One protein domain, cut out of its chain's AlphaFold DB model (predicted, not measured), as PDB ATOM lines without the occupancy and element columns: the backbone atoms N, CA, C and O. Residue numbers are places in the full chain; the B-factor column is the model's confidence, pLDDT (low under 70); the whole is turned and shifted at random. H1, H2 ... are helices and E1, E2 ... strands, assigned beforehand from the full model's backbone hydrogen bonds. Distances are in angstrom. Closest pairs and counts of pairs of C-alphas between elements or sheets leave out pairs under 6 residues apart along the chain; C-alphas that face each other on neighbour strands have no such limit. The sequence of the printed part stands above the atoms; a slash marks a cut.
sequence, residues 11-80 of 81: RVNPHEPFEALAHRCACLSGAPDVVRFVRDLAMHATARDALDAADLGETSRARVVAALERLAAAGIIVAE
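What this domain is: This is residues 11 to 80 of the 81 residues of an uncharacterized protein of Amycolatopsis australiensis (UniProt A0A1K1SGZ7). Four helices are set crosswise in a compact cluster: H4, the longest, runs along one side, H2 is nearest the middle, and H1 and H3 pack near opposite ends of H2. After H4 the chain turns back into the short strand E1, which pairs with residues 11 to 12, bringing the two ends of the printed part near each other. The printed part has 70 residues, with four named helices followed by one named strand, in the order H1, H2, H3, H4, E1, and its class is mostly helix. It is compact, with a radius of gyration of the C-alphas of 10.8 A and spans of 30 by 25 by 18 A.

Where its parts are: H4, residues 61 to 73, measures 18.4 A from C-alpha 61 at (300.943, -90.550, 29.715) to C-alpha 73. H1, residues 18 to 29, begins with C-alpha 18 at (304.511, -72.322, 15.435) and measures 15.6 A; H2, residues 32 to 41, measures 14.2 A. H3 is residues 47 to 53, 9.8 A, and E1 is residues 77 to 79, 6.9 A, ending with C-alpha 79 at (313.111, -75.573, 29.690).

How they stand to each other: H4 touches H1 with residues 67 to 71 alone, closest at the C-alphas of Ala 67 and Ser 29, 5.8 A, at a steep tilt of 58 degrees, opposite ways. H1 touches H2 with residues 22 to 26 alone, closest at the C-alphas of Ala 22 and Val 35, 6.0 A, at a steep tilt of 50 degrees. H2 touches H3, closest at the C-alphas of Leu 41 and Ala 50, 5.4 A, only just about perpendicular at 71 degrees. H2 and H4 are close but not clearly touching, and H1 and H3 are apart. E1 pairs with no named strand; its residues 77 to 78 pair antiparallel with residues 11 to 12. Each O i to N i+4 pair in H1, H2, H3 and H4 is within hydrogen-bond range.

The domain as a whole: The C-alphas farthest apart, of His 15 and Glu 58, are 32.2 A apart. The printed part has no cut, and no link is long. The mean pLDDT of the printed part is 81.1, with residue 30 under 70.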
ATOM      1  N   ARG A  11     308.751 -73.873  27.571       81.75
ATOM      2  CA  ARG A  11     308.159 -73.064  26.516       81.75
ATOM      3  C   ARG A  11     308.428 -73.667  25.153       81.75
ATOM      4  O   ARG A  11     309.439 -74.329  24.923       81.75
ATOM      5  N   VAL A  12     307.502 -73.411  24.237       82.69
ATOM      6  CA  VAL A  12     307.718 -73.659  22.813       82.69
ATOM      7  C   VAL A  12     308.827 -72.726  22.340       82.69
ATOM      8  O   VAL A  12     308.826 -71.541  22.676       82.69
ATOM      9  N   ASN A  13     309.789 -73.265  21.595       82.62
ATOM     10  CA  ASN A  13     310.946 -72.513  21.139       82.62
ATOM     11  C   ASN A  13     310.494 -71.315  20.277       82.62
ATOM     12  O   ASN A  13     309.907 -71.524  19.216       82.62
ATOM     13  N   PRO A  14     310.767 -70.062  20.686       77.12
ATOM     14  CA  PRO A  14     310.310 -68.879  19.958       77.12
ATOM     15  C   PRO A  14     311.087 -68.630  18.657       77.12
ATOM     16  O   PRO A  14     310.749 -67.720  17.904       77.12
ATOM     17  N   HIS A  15     312.149 -69.398  18.400       79.25
ATOM     18  CA  HIS A  15     313.055 -69.186  17.274       79.25
ATOM     19  C   HIS A  15     312.490 -69.667  15.925       79.25
ATOM     20  O   HIS A  15     313.006 -69.285  14.874       79.25
ATOM     21  N   GLU A  16     311.438 -70.490  15.937       76.81
ATOM     22  CA  GLU A  16     310.738 -70.967  14.741       76.81
ATOM     23  C   GLU A  16     309.241 -70.622  14.820       76.81
ATOM     24  O   GLU A  16     308.661 -70.603  15.909       76.81
ATOM     25  N   PRO A  17     308.573 -70.363  13.679       82.25
ATOM     26  CA  PRO A  17     307.133 -70.151  13.671       82.25
ATOM     27  C   PRO A  17     306.402 -71.414  14.141       82.25
ATOM     28  O   PRO A  17     306.785 -72.538  13.805       82.25
ATOM     29  N   PHE A  18     305.297 -71.223  14.868       76.88
ATOM     30  CA  PHE A  18     304.511 -72.322  15.435       76.88
ATOM     31  C   PHE A  18     304.084 -73.356  14.383       76.88
ATOM     32  O   PHE A  18     304.076 -74.545  14.672       76.88
ATOM     33  N   GLU A  19     303.790 -72.938  13.151       80.94
ATOM     34  CA  GLU A  19     303.431 -73.847  12.054       80.94
ATOM     35  C   GLU A  19     304.568 -74.813  11.689       80.94
ATOM     36  O   GLU A  19     304.326 -76.006  11.497       80.94
ATOM     37  N   ALA A  20     305.815 -74.333  11.657       82.62
ATOM     38  CA  ALA A  20     306.982 -75.175  11.398       82.62
ATOM     39  C   ALA A  20     307.226 -76.151  12.558       82.62
ATOM     40  O   ALA A  20     307.488 -77.336  12.336       82.62
ATOM     41  N   LEU A  21     307.062 -75.677  13.795       80.31
ATOM     42  CA  LEU A  21     307.176 -76.506  14.994       80.31
ATOM     43  C   LEU A  21     306.073 -77.561  15.060       80.31
ATOM     44  O   LEU A  21     306.360 -78.719  15.350       80.31
ATOM     45  N   ALA A  22     304.833 -77.201  14.730       79.06
ATOM     46  CA  ALA A  22     303.700 -78.114  14.670       79.06
ATOM     47  C   ALA A  22     303.899 -79.176  13.583       79.06
ATOM     48  O   ALA A  22     303.645 -80.354  13.835       79.06
ATOM     49  N   HIS A  23     304.421 -78.794  12.412       82.69
ATOM     50  CA  HIS A  23     304.755 -79.734  11.345       82.69
ATOM     51  C   HIS A  23     305.850 -80.718  11.780       82.69
ATOM     52  O   HIS A  23     305.664 -81.931  11.689       82.69
ATOM     53  N   ARG A  24     306.960 -80.220  12.343       83.50
ATOM     54  CA  ARG A  24     308.037 -81.071  12.877       83.50
ATOM     55  C   ARG A  24     307.549 -81.964  14.014       83.50
ATOM     56  O   ARG A  24     307.901 -83.140  14.061       83.50
ATOM     57  N   CYS A  25     306.721 -81.428  14.906       82.00
ATOM     58  CA  CYS A  25     306.111 -82.173  15.999       82.00
ATOM     59  C   CYS A  25     305.239 -83.308  15.457       82.00
ATOM     60  O   CYS A  25     305.416 -84.446  15.878       82.00
ATOM     61  N   ALA A  26     304.372 -83.035  14.477       82.25
ATOM     62  CA  ALA A  26     303.550 -84.048  13.822       82.25
ATOM     63  C   ALA A  26     304.402 -85.140  13.152       82.25
ATOM     64  O   ALA A  26     304.094 -86.322  13.293       82.25
ATOM     65  N   CYS A  27     305.505 -84.772  12.490       82.56
ATOM     66  CA  CYS A  27     306.441 -85.733  11.898       82.56
ATOM     67  C   CYS A  27     307.159 -86.606  12.945       82.56
ATOM     68  O   CYS A  27     307.405 -87.782  12.689       82.56
ATOM     69  N   LEU A  28     307.507 -86.052  14.111       79.38
ATOM     70  CA  LEU A  28     308.275 -86.744  15.158       79.38
ATOM     71  C   LEU A  28     307.408 -87.590  16.100       79.38
ATOM     72  O   LEU A  28     307.852 -88.637  16.589       79.38
ATOM     73  N   SER A  29     306.196 -87.124  16.402       74.50
ATOM     74  CA  SER A  29     305.267 -87.803  17.306       74.50
ATOM     75  C   SER A  29     304.330 -88.758  16.567       74.50
ATOM     76  O   SER A  29     303.904 -89.755  17.154       74.50
ATOM     77  N   GLY A  30     303.994 -88.461  15.305       69.75
ATOM     78  CA  GLY A  30     302.963 -89.164  14.537       69.75
ATOM     79  C   GLY A  30     301.566 -89.076  15.161       69.75
ATOM     80  O   GLY A  30     300.678 -89.826  14.762       69.75
ATOM     81  N   ALA A  31     301.377 -88.213  16.165       72.31
ATOM     82  CA  ALA A  31     300.179 -88.150  16.990       72.31
ATOM     83  C   ALA A  31     299.692 -86.695  17.103       72.31
ATOM     84  O   ALA A  31     300.415 -85.856  17.658       72.31
ATOM     85  N   PRO A  32     298.479 -86.380  16.610       75.25
ATOM     86  CA  PRO A  32     297.919 -85.031  16.688       75.25
ATOM     87  C   PRO A  32     297.700 -84.579  18.138       75.25
ATOM     88  O   PRO A  32     297.836 -83.392  18.432       75.25
ATOM     89  N   ASP A  33     297.464 -85.518  19.058       80.56
ATOM     90  CA  ASP A  33     297.293 -85.246  20.489       80.56
ATOM     91  C   ASP A  33     298.531 -84.593  21.109       80.56
ATOM     92  O   ASP A  33     298.412 -83.696  21.938       80.56
ATOM     93  N   VAL A  34     299.729 -84.978  20.654       80.69
ATOM     94  CA  VAL A  34     300.988 -84.387  21.128       80.69
ATOM     95  C   VAL A  34     301.154 -82.960  20.608       80.69
ATOM     96  O   VAL A  34     301.624 -82.097  21.338       80.69
ATOM     97  N   VAL A  35     300.749 -82.677  19.367       82.56
ATOM     98  CA  VAL A  35     300.806 -81.309  18.823       82.56
ATOM     99  C   VAL A  35     299.860 -80.395  19.601       82.56
ATOM    100  O   VAL A  35     300.233 -79.274  19.951       82.56
ATOM    101  N   ARG A  36     298.654 -80.887  19.921       81.50
ATOM    102  CA  ARG A  36     297.702 -80.178  20.783       81.50
ATOM    103  C   ARG A  36     298.291 -79.954  22.175       81.50
ATOM    104  O   ARG A  36     298.303 -78.823  22.639       81.50
ATOM    105  N   PHE A  37     298.884 -80.989  22.768       83.69
ATOM    106  CA  PHE A  37     299.565 -80.892  24.056       83.69
ATOM    107  C   PHE A  37     300.663 -79.821  24.069       83.69
ATOM    108  O   PHE A  37     300.723 -79.022  24.989       83.69
ATOM    109  N   VAL A  38     301.528 -79.771  23.051       82.19
ATOM    110  CA  VAL A  38     302.616 -78.775  22.961       82.19
ATOM    111  C   VAL A  38     302.069 -77.354  22.841       82.19
ATOM    112  O   VAL A  38     302.660 -76.413  23.369       82.19
ATOM    113  N   ARG A  39     300.931 -77.188  22.163       81.31
ATOM    114  CA  ARG A  39     300.227 -75.906  22.108       81.31
ATOM    115  C   ARG A  39     299.713 -75.497  23.484       81.31
ATOM    116  O   ARG A  39     299.908 -74.352  23.875       81.31
ATOM    117  N   ASP A  40     299.086 -76.427  24.195       82.19
ATOM    118  CA  ASP A  40     298.539 -76.177  25.528       82.19
ATOM    119  C   ASP A  40     299.665 -75.944  26.544       82.19
ATOM    120  O   ASP A  40     299.564 -75.047  27.373       82.19
ATOM    121  N   LEU A  41     300.793 -76.650  26.413       82.25
ATOM    122  CA  LEU A  41     302.002 -76.462  27.218       82.25
ATOM    123  C   LEU A  41     302.478 -75.006  27.211       82.25
ATOM    124  O   LEU A  41     302.872 -74.499  28.252       82.25
ATOM    125  N   ALA A  42     302.386 -74.305  26.074       76.56
ATOM    126  CA  ALA A  42     302.738 -72.884  25.993       76.56
ATOM    127  C   ALA A  42     301.842 -71.973  26.856       76.56
ATOM    128  O   ALA A  42     302.207 -70.828  27.115       76.56
ATOM    129  N   MET A  43     300.668 -72.457  27.272       80.69
ATOM    130  CA  MET A  43     299.716 -71.747  28.128       80.69
ATOM    131  C   MET A  43     299.757 -72.207  29.593       80.69
ATOM    132  O   MET A  43     299.060 -71.625  30.424       80.69
ATOM    133  N   HIS A  44     300.565 -73.217  29.927       81.44
ATOM    134  CA  HIS A  44     300.693 -73.760  31.279       81.44
ATOM    135  C   HIS A  44     302.051 -73.433  31.905       81.44
ATOM    136  O   HIS A  44     303.035 -73.184  31.214       81.44
ATOM    137  N   ALA A  45     302.097 -73.428  33.240       74.81
ATOM    138  CA  ALA A  45     303.310 -73.109  33.988       74.81
ATOM    139  C   ALA A  45     304.349 -74.237  33.934       74.81
ATOM    140  O   ALA A  45     305.539 -73.952  33.885       74.81
ATOM    141  N   THR A  46     303.917 -75.502  33.934       83.38
ATOM    142  CA  THR A  46     304.802 -76.679  33.935       83.38
ATOM    143  C   THR A  46     304.295 -77.763  32.983       83.38
ATOM    144  O   THR A  46     303.106 -77.823  32.653       83.38
ATOM    145  N   ALA A  47     305.188 -78.665  32.552       83.19
ATOM    146  CA  ALA A  47     304.784 -79.832  31.760       83.19
ATOM    147  C   ALA A  47     303.866 -80.776  32.544       83.19
ATOM    148  O   ALA A  47     303.012 -81.437  31.950       83.19
ATOM    149  N   ARG A  48     304.012 -80.822  33.870       83.88
ATOM    150  CA  ARG A  48     303.122 -81.561  34.758       83.88
ATOM    151  C   ARG A  48     301.708 -80.994  34.770       83.88
ATOM    152  O   ARG A  48     300.782 -81.768  34.559       83.88
ATOM    153  N   ASP A  49     301.554 -79.681  34.941       85.19
ATOM    154  CA  ASP A  49     300.239 -79.029  34.903       85.19
ATOM    155  C   ASP A  49     299.562 -79.243  33.553       85.19
ATOM    156  O   ASP A  49     298.385 -79.587  33.497       85.19
ATOM    157  N   ALA A  50     300.319 -79.111  32.459       85.06
ATOM    158  CA  ALA A  50     299.809 -79.409  31.129       85.06
ATOM    159  C   ALA A  50     299.390 -80.882  30.998       85.06
ATOM    160  O   ALA A  50     298.357 -81.160  30.405       85.06
ATOM    161  N   LEU A  51     300.155 -81.837  31.544       83.25
ATOM    162  CA  LEU A  51     299.822 -83.275  31.517       83.25
ATOM    163  C   LEU A  51     298.592 -83.618  32.350       83.25
ATOM    164  O   LEU A  51     297.847 -84.509  31.956       83.25
ATOM    165  N   ASP A  52     298.408 -82.955  33.487       83.69
ATOM    166  CA  ASP A  52     297.257 -83.176  34.359       83.69
ATOM    167  C   ASP A  52     295.999 -82.457  33.822       83.69
ATOM    168  O   ASP A  52     294.888 -82.948  34.018       83.69
ATOM    169  N   ALA A  53     296.156 -81.338  33.101       82.31
ATOM    170  CA  ALA A  53     295.065 -80.636  32.418       82.31
ATOM    171  C   ALA A  53     294.700 -81.250  31.055       82.31
ATOM    172  O   ALA A  53     293.554 -81.145  30.614       82.31
ATOM    173  N   ALA A  54     295.662 -81.870  30.370       80.00
ATOM    174  CA  ALA A  54     295.440 -82.482  29.074       80.00
ATOM    175  C   ALA A  54     294.597 -83.748  29.222       80.00
ATOM    176  O   ALA A  54     295.018 -84.742  29.812       80.00
ATOM    177  N   ASP A  55     293.423 -83.744  28.601       76.56
ATOM    178  CA  ASP A  55     292.665 -84.971  28.400       76.56
ATOM    179  C   ASP A  55     293.356 -85.813  27.319       76.56
ATOM    180  O   ASP A  55     293.270 -85.529  26.117       76.56
ATOM    181  N   LEU A  56     294.120 -86.809  27.773       70.12
ATOM    182  CA  LEU A  56     294.915 -87.692  26.920       70.12
ATOM    183  C   LEU A  56     294.078 -88.812  26.280       70.12
ATOM    184  O   LEU A  56     294.577 -89.492  25.379       70.12
ATOM    185  N   GLY A  57     292.823 -89.012  26.705       72.31
ATOM    186  CA  GLY A  57     291.951 -90.071  26.192       72.31
ATOM    187  C   GLY A  57     292.606 -91.460  26.253       72.31
ATOM    188  O   GLY A  57     293.029 -91.916  27.313       72.31
ATOM    189  N   GLU A  58     292.715 -92.135  25.102       70.94
ATOM    190  CA  GLU A  58     293.388 -93.443  24.960       70.94
ATOM    191  C   GLU A  58     294.927 -93.346  24.910       70.94
ATOM    192  O   GLU A  58     295.636 -94.358  24.961       70.94
ATOM    193  N   THR A  59     295.480 -92.136  24.806       75.44
ATOM    194  CA  THR A  59     296.925 -91.923  24.751       75.44
ATOM    195  C   THR A  59     297.527 -92.063  26.144       75.44
ATOM    196  O   THR A  59     297.262 -91.282  27.050       75.44
ATOM    197  N   SER A  60     298.409 -93.045  26.326       81.50
ATOM    198  CA  SER A  60     299.106 -93.213  27.603       81.50
ATOM    199  C   SER A  60     300.021 -92.022  27.911       81.50
ATOM    200  O   SER A  60     300.804 -91.597  27.056       81.50
ATOM    201  N   ARG A  61     300.013 -91.563  29.172       80.81
ATOM    202  CA  ARG A  61     300.943 -90.550  29.715       80.81
ATOM    203  C   ARG A  61     302.399 -90.848  29.348       80.81
ATOM    204  O   ARG A  61     303.132 -89.944  28.963       80.81
ATOM    205  N   ALA A  62     302.800 -92.119  29.380       81.50
ATOM    206  CA  ALA A  62     304.151 -92.546  29.013       81.50
ATOM    207  C   ALA A  62     304.512 -92.201  27.557       81.50
ATOM    208  O   ALA A  62     305.648 -91.837  27.265       81.50
ATOM    209  N   ARG A  63     303.541 -92.273  26.638       83.06
ATOM    210  CA  ARG A  63     303.738 -91.942  25.222       83.06
ATOM    211  C   ARG A  63     303.915 -90.440  25.020       83.06
ATOM    212  O   ARG A  63     304.746 -90.043  24.208       83.06
ATOM    213  N   VAL A  64     303.174 -89.624  25.771       82.44
ATOM    214  CA  VAL A  64     303.306 -88.159  25.746       82.44
ATOM    215  C   VAL A  64     304.652 -87.738  26.321       82.44
ATOM    216  O   VAL A  64     305.359 -86.970  25.679       82.44
ATOM    217  N   VAL A  65     305.065 -88.303  27.459       84.25
ATOM    218  CA  VAL A  65     306.390 -88.038  28.045       84.25
ATOM    219  C   VAL A  65     307.510 -88.420  27.072       84.25
ATOM    220  O   VAL A  65     308.387 -87.606  26.800       84.25
ATOM    221  N   ALA A  66     307.436 -89.602  26.450       85.94
ATOM    222  CA  ALA A  66     308.414 -90.015  25.442       85.94
ATOM    223  C   ALA A  66     308.416 -89.106  24.199       85.94
ATOM    224  O   ALA A  66     309.441 -88.954  23.535       85.94
ATOM    225  N   ALA A  67     307.272 -88.512  23.846       85.31
ATOM    226  CA  ALA A  67     307.203 -87.528  22.777       85.31
ATOM    227  C   ALA A  67     307.845 -86.203  23.204       85.31
ATOM    228  O   ALA A  67     308.652 -85.671  22.450       85.31
ATOM    229  N   LEU A  68     307.578 -85.717  24.419       84.25
ATOM    230  CA  LEU A  68     308.211 -84.516  24.968       84.25
ATOM    231  C   LEU A  68     309.734 -84.630  24.989       84.25
ATOM    232  O   LEU A  68     310.409 -83.690  24.590       84.25
ATOM    233  N   GLU A  69     310.279 -85.793  25.350       87.19
ATOM    234  CA  GLU A  69     311.725 -86.039  25.292       87.19
ATOM    235  C   GLU A  69     312.290 -85.852  23.880       87.19
ATOM    236  O   GLU A  69     313.306 -85.179  23.701       87.19
ATOM    237  N   ARG A  70     311.608 -86.381  22.857       86.88
ATOM    238  CA  ARG A  70     312.018 -86.193  21.454       86.88
ATOM    239  C   ARG A  70     311.898 -84.742  21.014       86.88
ATOM    240  O   ARG A  70     312.744 -84.270  20.265       86.88
ATOM    241  N   LEU A  71     310.853 -84.042  21.450       85.56
ATOM    242  CA  LEU A  71     310.631 -82.641  21.105       85.56
ATOM    243  C   LEU A  71     311.672 -81.731  21.758       85.56
ATOM    244  O   LEU A  71     312.189 -80.840  21.091       85.56
ATOM    245  N   ALA A  72     312.025 -81.989  23.017       86.12
ATOM    246  CA  ALA A  72     313.109 -81.302  23.711       86.12
ATOM    247  C   ALA A  72     314.457 -81.571  23.027       86.12
ATOM    248  O   ALA A  72     315.190 -80.635  22.718       86.12
ATOM    249  N   ALA A  73     314.746 -82.832  22.683       86.19
ATOM    250  CA  ALA A  73     315.949 -83.194  21.931       86.19
ATOM    251  C   ALA A  73     316.000 -82.547  20.533       86.19
ATOM    252  O   ALA A  73     317.075 -82.225  20.033       86.19
ATOM    253  N   ALA A  74     314.841 -82.328  19.905       84.19
ATOM    254  CA  ALA A  74     314.713 -81.637  18.625       84.19
ATOM    255  C   ALA A  74     314.742 -80.099  18.742       84.19
ATOM    256  O   ALA A  74     314.705 -79.423  17.707       84.19
ATOM    257  N   GLY A  75     314.779 -79.555  19.964       84.19
ATOM    258  CA  GLY A  75     314.756 -78.119  20.244       84.19
ATOM    259  C   GLY A  75     313.400 -77.452  20.002       84.19
ATOM    260  O   GLY A  75     313.358 -76.245  19.801       84.19
ATOM    261  N   ILE A  76     312.300 -78.211  19.975       85.38
ATOM    262  CA  ILE A  76     310.937 -77.684  19.773       85.38
ATOM    263  C   ILE A  76     310.386 -77.088  21.068       85.38
ATOM    264  O   ILE A  76     309.714 -76.059  21.040       85.38
ATOM    265  N   ILE A  77     310.684 -77.728  22.198       86.06
ATOM    266  CA  ILE A  77     310.409 -77.208  23.536       86.06
ATOM    267  C   ILE A  77     311.725 -77.019  24.279       86.06
ATOM    268  O   ILE A  77     312.660 -77.805  24.112       86.06
ATOM    269  N   VAL A  78     311.797 -75.976  25.093       84.94
ATOM    270  CA  VAL A  78     312.974 -75.628  25.890       84.94
ATOM    271  C   VAL A  78     312.544 -75.375  27.327       84.94
ATOM    272  O   VAL A  78     311.507 -74.753  27.557       84.94
ATOM    273  N   ALA A  79     313.309 -75.901  28.285       81.44
ATOM    274  CA  ALA A  79     313.111 -75.573  29.690       81.44
ATOM    275  C   ALA A  79     313.523 -74.114  29.914       81.44
ATOM    276  O   ALA A  79     314.565 -73.682  29.408       81.44
ATOM    277  N   GLU A  80     312.711 -73.357  30.642       74.12
ATOM    278  CA  GLU A  80     313.146 -72.071  31.173       74.12
ATOM    279  C   GLU A  80     314.061 -72.291  32.390       74.12
ATOM    280  O   GLU A  80     313.773 -73.171  33.206       74.12
TER     281      GLU A  80